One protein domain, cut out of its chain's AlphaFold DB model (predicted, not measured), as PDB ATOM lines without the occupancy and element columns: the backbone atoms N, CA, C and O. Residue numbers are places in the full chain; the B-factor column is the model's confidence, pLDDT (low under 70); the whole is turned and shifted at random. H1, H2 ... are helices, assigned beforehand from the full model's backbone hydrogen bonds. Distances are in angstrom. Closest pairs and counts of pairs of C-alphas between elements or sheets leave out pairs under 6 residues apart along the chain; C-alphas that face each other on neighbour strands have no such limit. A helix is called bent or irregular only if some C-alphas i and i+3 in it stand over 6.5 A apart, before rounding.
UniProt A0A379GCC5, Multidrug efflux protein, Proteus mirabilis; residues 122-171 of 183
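This is residues 122 to 171 of the 183 residues of the protein "Multidrug efflux protein" of Proteus mirabilis (UniProt A0A379GCC5). Two long helices, H1 and then H2, meet near their ends and make a wide, open V, with a short tail after H2. There is no core: outside the corner, the two arms stand free. The printed part has 50 residues with two named helices and no named strand, class all helix. It is extended, with a radius of gyration of the C-alphas of 17.8 A, and flat, spanning 51 by 33 by 6 A.

H1, residues 122 to 147, and H2, residues 149 to 168, only just touch, with 3 pairs of C-alphas within 8 A, and only at the corner by their link. H1 touches H2 with residues 145 to 146 alone, and H2 touches H1 with residues 151 to 152 alone. The closest C-alphas are those of Ser 145 and Thr 152, 6.5 A apart. Their lines are about perpendicular, at 82 degrees. In H1 every O i to N i+4 pair is within hydrogen-bond range; in H2, 14 of 16 are.

H1 begins at C-alpha 122 (36.603, 63.655, -20.455) and is 37.9 A long. H2 is 29.7 A long and ends at C-alpha 168 (45.349, 16.288, -3.440). H2 is irregular, but only just: C-alphas 161 and 164 are 6.51 A apart.

The C-alphas of Arg 122 and Ser 168 are the two farthest apart, 51.1 A. The link, His 148, is tight. The printed part has no cut, and no printed residue is under 70 in pLDDT.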
ATOM      1  N   ARG A 122      36.712  64.502 -19.245       87.19
ATOM      2  CA  ARG A 122      36.603  63.655 -20.455       87.19
ATOM      3  C   ARG A 122      36.943  62.183 -20.179       87.19
ATOM      4  O   ARG A 122      36.336  61.313 -20.788       87.19
ATOM      5  N   MET A 123      37.876  61.918 -19.262       89.75
ATOM      6  CA  MET A 123      38.246  60.558 -18.858       89.75
ATOM      7  C   MET A 123      37.125  59.843 -18.094       89.75
ATOM      8  O   MET A 123      36.874  58.674 -18.365       89.75
ATOM      9  N   ALA A 124      36.425  60.544 -17.195       86.75
ATOM     10  CA  ALA A 124      35.309  59.979 -16.436       86.75
ATOM     11  C   ALA A 124      34.173  59.549 -17.375       86.75
ATOM     12  O   ALA A 124      33.767  58.395 -17.342       86.75
ATOM     13  N   LYS A 125      33.808  60.400 -18.343       87.62
ATOM     14  CA  LYS A 125      32.796  60.063 -19.362       87.62
ATOM     15  C   LYS A 125      33.177  58.868 -20.242       87.62
ATOM     16  O   LYS A 125      32.317  58.099 -20.662       87.62
ATOM     17  N   ILE A 126      34.466  58.716 -20.570       92.94
ATOM     18  CA  ILE A 126      34.952  57.546 -21.322       92.94
ATOM     19  C   ILE A 126      34.844  56.283 -20.463       92.94
ATOM     20  O   ILE A 126      34.441  55.237 -20.974       92.94
ATOM     21  N   ALA A 127      35.200  56.377 -19.180       91.81
ATOM     22  CA  ALA A 127      35.082  55.270 -18.242       91.81
ATOM     23  C   ALA A 127      33.613  54.854 -18.075       91.81
ATOM     24  O   ALA A 127      33.312  53.688 -18.303       91.81
ATOM     25  N   GLU A 128      32.711  55.799 -17.798       87.94
ATOM     26  CA  GLU A 128      31.263  55.579 -17.657       87.94
ATOM     27  C   GLU A 128      30.691  54.855 -18.887       87.94
ATOM     28  O   GLU A 128      30.161  53.752 -18.775       87.94
ATOM     29  N   TYR A 129      30.954  55.366 -20.094       91.94
ATOM     30  CA  TYR A 129      30.510  54.723 -21.336       91.94
ATOM     31  C   TYR A 129      31.072  53.304 -21.534       91.94
ATOM     32  O   TYR A 129      30.424  52.433 -22.126       91.94
ATOM     33  N   THR A 130      32.301  53.060 -21.076       95.00
ATOM     34  CA  THR A 130      32.926  51.734 -21.152       95.00
ATOM     35  C   THR A 130      32.287  50.775 -20.149       95.00
ATOM     36  O   THR A 130      31.992  49.635 -20.513       95.00
ATOM     37  N   PHE A 131      32.031  51.236 -18.922       93.56
ATOM     38  CA  PHE A 131      31.348  50.463 -17.888       93.56
ATOM     39  C   PHE A 131      29.910  50.135 -18.286       93.56
ATOM     40  O   PHE A 131      29.523  48.975 -18.173       93.56
ATOM     41  N   ASP A 132      29.169  51.074 -18.873       93.06
ATOM     42  CA  ASP A 132      27.808  50.837 -19.370       93.06
ATOM     43  C   ASP A 132      27.769  49.765 -20.462       93.06
ATOM     44  O   ASP A 132      26.924  48.865 -20.453       93.06
ATOM     45  N   LYS A 133      28.721  49.809 -21.403       95.19
ATOM     46  CA  LYS A 133      28.860  48.761 -22.425       95.19
ATOM     47  C   LYS A 133      29.173  47.403 -21.815       95.19
ATOM     48  O   LYS A 133      28.615  46.394 -22.253       95.19
ATOM     49  N   LEU A 134      30.073  47.373 -20.834       96.69
ATOM     50  CA  LEU A 134      30.450  46.149 -20.144       96.69
ATOM     51  C   LEU A 134      29.253  45.575 -19.377       96.69
ATOM     52  O   LEU A 134      28.983  44.381 -19.485       96.69
ATOM     53  N   ALA A 135      28.497  46.424 -18.680       94.88
ATOM     54  CA  ALA A 135      27.290  46.060 -17.950       94.88
ATOM     55  C   ALA A 135      26.202  45.521 -18.890       94.88
ATOM     56  O   ALA A 135      25.602  44.483 -18.606       94.88
ATOM     57  N   TYR A 136      25.998  46.154 -20.050       95.50
ATOM     58  CA  TYR A 136      25.065  45.666 -21.065       95.50
ATOM     59  C   TYR A 136      25.455  44.269 -21.566       95.50
ATOM     60  O   TYR A 136      24.628  43.355 -21.568       95.50
ATOM     61  N   TYR A 137      26.724  44.064 -21.928       96.06
ATOM     62  CA  TYR A 137      27.199  42.761 -22.393       96.06
ATOM     63  C   TYR A 137      27.140  41.691 -21.293       96.06
ATOM     64  O   TYR A 137      26.699  40.566 -21.536       96.06
ATOM     65  N   TYR A 138      27.507  42.054 -20.063       96.50
ATOM     66  CA  TYR A 138      27.364  41.196 -18.892       96.50
ATOM     67  C   TYR A 138      25.905  40.782 -18.676       96.50
ATOM     68  O   TYR A 138      25.634  39.598 -18.488       96.50
ATOM     69  N   SER A 139      24.951  41.712 -18.789       95.81
ATOM     70  CA  SER A 139      23.521  41.416 -18.640       95.81
ATOM     71  C   SER A 139      23.009  40.428 -19.698       95.81
ATOM     72  O   SER A 139      22.219  39.535 -19.383       95.81
ATOM     73  N   TYR A 140      23.512  40.525 -20.933       94.50
ATOM     74  CA  TYR A 140      23.184  39.598 -22.014       94.50
ATOM     75  C   TYR A 140      23.703  38.181 -21.725       94.50
ATOM     76  O   TYR A 140      22.948  37.208 -21.810       94.50
ATOM     77  N   LEU A 141      24.968  38.056 -21.307       93.62
ATOM     78  CA  LEU A 141      25.559  36.773 -20.916       93.62
ATOM     79  C   LEU A 141      24.891  36.176 -19.673       93.62
ATOM     80  O   LEU A 141      24.664  34.967 -19.606       93.62
ATOM     81  N   LEU A 142      24.539  37.017 -18.701       94.56
ATOM     82  CA  LEU A 142      23.817  36.606 -17.506       94.56
ATOM     83  C   LEU A 142      22.444  36.037 -17.877       94.56
ATOM     84  O   LEU A 142      22.074  34.978 -17.378       94.56
ATOM     85  N   ASN A 143      21.711  36.685 -18.786       94.81
ATOM     86  CA  ASN A 143      20.422  36.184 -19.259       94.81
ATOM     87  C   ASN A 143      20.566  34.820 -19.957       94.81
ATOM     88  O   ASN A 143      19.809  33.889 -19.676       94.81
ATOM     89  N   PHE A 144      21.597  34.654 -20.789       93.25
ATOM     90  CA  PHE A 144      21.916  33.365 -21.401       93.25
ATOM     91  C   PHE A 144      22.214  32.273 -20.352       93.25
ATOM     92  O   PHE A 144      21.664  31.174 -20.425       93.25
ATOM     93  N   SER A 145      23.016  32.588 -19.331       93.88
ATOM     94  CA  SER A 145      23.329  31.673 -18.221       93.88
ATOM     95  C   SER A 145      22.084  31.304 -17.399       93.88
ATOM     96  O   SER A 145      21.848  30.136 -17.087       93.88
ATOM     97  N   LEU A 146      21.228  32.284 -17.097       92.50
ATOM     98  CA  LEU A 146      20.000  32.080 -16.328       92.50
ATOM     99  C   LEU A 146      18.921  31.315 -17.102       92.50
ATOM    100  O   LEU A 146      18.123  30.620 -16.472       92.50
ATOM    101  N   THR A 147      18.878  31.425 -18.433       93.75
ATOM    102  CA  THR A 147      17.978  30.630 -19.288       93.75
ATOM    103  C   THR A 147      18.483  29.198 -19.458       93.75
ATOM    104  O   THR A 147      17.686  28.261 -19.456       93.75
ATOM    105  N   HIS A 148      19.801  28.995 -19.492       94.25
ATOM    106  CA  HIS A 148      20.435  27.682 -19.612       94.25
ATOM    107  C   HIS A 148      20.966  27.172 -18.265       94.25
ATOM    108  O   HIS A 148      22.110  26.733 -18.165       94.25
ATOM    109  N   ARG A 149      20.118  27.165 -17.225       93.88
ATOM    110  CA  ARG A 149      20.507  26.794 -15.843       93.88
ATOM    111  C   ARG A 149      21.248  25.463 -15.735       93.88
ATOM    112  O   ARG A 149      22.101  25.308 -14.868       93.88
ATOM    113  N   TRP A 150      20.925  24.505 -16.605       94.50
ATOM    114  CA  TRP A 150      21.581  23.200 -16.622       94.50
ATOM    115  C   TRP A 150      23.084  23.315 -16.920       94.50
ATOM    116  O   TRP A 150      23.866  22.629 -16.272       94.50
ATOM    117  N   LEU A 151      23.497  24.221 -17.818       93.69
ATOM    118  CA  LEU A 151      24.911  24.483 -18.102       93.69
ATOM    119  C   LEU A 151      25.617  25.015 -16.857       93.69
ATOM    120  O   LEU A 151      26.687  24.529 -16.506       93.69
ATOM    121  N   THR A 152      24.993  25.962 -16.154       93.19
ATOM    122  CA  THR A 152      25.537  26.547 -14.922       93.19
ATOM    123  C   THR A 152      25.684  25.503 -13.820       93.19
ATOM    124  O   THR A 152      26.708  25.466 -13.145       93.19
ATOM    125  N   VAL A 153      24.702  24.608 -13.665       95.12
ATOM    126  CA  VAL A 153      24.764  23.510 -12.687       95.12
ATOM    127  C   VAL A 153      25.842  22.494 -13.056       95.12
ATOM    128  O   VAL A 153      26.615  22.100 -12.189       95.12
ATOM    129  N   VAL A 154      25.934  22.090 -14.325       96.50
ATOM    130  CA  VAL A 154      26.979  21.163 -14.793       96.50
ATOM    131  C   VAL A 154      28.363  21.771 -14.596       96.50
ATOM    132  O   VAL A 154      29.262  21.092 -14.107       96.50
ATOM    133  N   PHE A 155      28.533  23.054 -14.914       95.38
ATOM    134  CA  PHE A 155      29.785  23.768 -14.694       95.38
ATOM    135  C   PHE A 155      30.136  23.859 -13.204       95.38
ATOM    136  O   PHE A 155      31.250  23.514 -12.819       95.38
ATOM    137  N   ALA A 156      29.184  24.240 -12.348       95.50
ATOM    138  CA  ALA A 156      29.386  24.288 -10.900       95.50
ATOM    139  C   ALA A 156      29.743  22.908 -10.326       95.50
ATOM    140  O   ALA A 156      30.650  22.796  -9.502       95.50
ATOM    141  N   PHE A 157      29.081  21.849 -10.797       96.94
ATOM    142  CA  PHE A 157      29.387  20.477 -10.407       96.94
ATOM    143  C   PHE A 157      30.783  20.053 -10.875       96.94
ATOM    144  O   PHE A 157      31.535  19.471 -10.098       96.94
ATOM    145  N   ALA A 158      31.170  20.393 -12.106       97.06
ATOM    146  CA  ALA A 158      32.509  20.128 -12.620       97.06
ATOM    147  C   ALA A 158      33.590  20.835 -11.785       97.06
ATOM    148  O   ALA A 158      34.577  20.203 -11.410       97.06
ATOM    149  N   VAL A 159      33.379  22.107 -11.424       96.56
ATOM    150  CA  VAL A 159      34.275  22.844 -10.518       96.56
ATOM    151  C   VAL A 159      34.341  22.150  -9.158       96.56
ATOM    152  O   VAL A 159      35.437  21.852  -8.690       96.56
ATOM    153  N   PHE A 160      33.199  21.813  -8.556       96.69
ATOM    154  CA  PHE A 160      33.144  21.138  -7.258       96.69
ATOM    155  C   PHE A 160      33.898  19.799  -7.255       96.69
ATOM    156  O   PHE A 160      34.693  19.542  -6.354       96.69
ATOM    157  N   VAL A 161      33.716  18.974  -8.291       96.12
ATOM    158  CA  VAL A 161      34.418  17.686  -8.451       96.12
ATOM    159  C   VAL A 161      35.912  17.874  -8.731       96.12
ATOM    160  O   VAL A 161      36.716  17.019  -8.362       96.12
ATOM    161  N   SER A 162      36.317  18.993  -9.337       95.75
ATOM    162  CA  SER A 162      37.735  19.289  -9.572       95.75
ATOM    163  C   SER A 162      38.498  19.662  -8.293       95.75
ATOM    164  O   SER A 162      39.702  19.416  -8.216       95.75
ATOM    165  N   LEU A 163      37.822  20.197  -7.264       94.88
ATOM    166  CA  LEU A 163      38.477  20.683  -6.042       94.88
ATOM    167  C   LEU A 163      39.250  19.588  -5.278       94.88
ATOM    168  O   LEU A 163      40.419  19.830  -4.975       94.88
ATOM    169  N   PRO A 164      38.698  18.385  -5.000       94.62
ATOM    170  CA  PRO A 164      39.453  17.311  -4.348       94.62
ATOM    171  C   PRO A 164      40.698  16.893  -5.131       94.62
ATOM    172  O   PRO A 164      41.751  16.654  -4.540       94.62
ATOM    173  N   PHE A 165      40.590  16.837  -6.462       93.94
ATOM    174  CA  PHE A 165      41.711  16.483  -7.327       93.94
ATOM    175  C   PHE A 165      42.831  17.524  -7.218       93.94
ATOM    176  O   PHE A 165      43.969  17.167  -6.916       93.94
ATOM    177  N   LEU A 166      42.502  18.812  -7.366       93.94
ATOM    178  CA  LEU A 166      43.465  19.912  -7.243       93.94
ATOM    179  C   LEU A 166      44.087  19.990  -5.842       93.94
ATOM    180  O   LEU A 166      45.300  20.165  -5.711       93.94
ATOM    181  N   TYR A 167      43.279  19.802  -4.798       92.44
ATOM    182  CA  TYR A 167      43.751  19.801  -3.416       92.44
ATOM    183  C   TYR A 167      44.751  18.667  -3.158       92.44
ATOM    184  O   TYR A 167      45.812  18.906  -2.590       92.44
ATOM    185  N   SER A 168      44.465  17.449  -3.635       90.88
ATOM    186  CA  SER A 168      45.349  16.288  -3.440       90.88
ATOM    187  C   SER A 168      46.711  16.418  -4.130       90.88
ATOM    188  O   SER A 168      47.696  15.851  -3.667       90.88
ATOM    189  N   GLN A 169      46.778  17.182  -5.222       91.69
ATOM    190  CA  GLN A 169      48.006  17.392  -5.993       91.69
ATOM    191  C   GLN A 169      48.866  18.541  -5.441       91.69
ATOM    192  O   GLN A 169      49.993  18.742  -5.892       91.69
ATOM    193  N   THR A 170      48.356  19.303  -4.467       91.31
ATOM    194  CA  THR A 170      49.054  20.460  -3.902       91.31
ATOM    195  C   THR A 170      49.950  20.029  -2.740       91.31
ATOM    196  O   THR A 170      49.490  19.421  -1.774       91.31
ATOM    197  N   LYS A 171      51.247  20.355  -2.815       85.75
ATOM    198  CA  LYS A 171      52.197  20.113  -1.717       85.75
ATOM    199  C   LYS A 171      51.873  21.019  -0.529       85.75
ATOM    200  O   LYS A 171      51.605  22.201  -0.713       85.75
TER     201      LYS A 171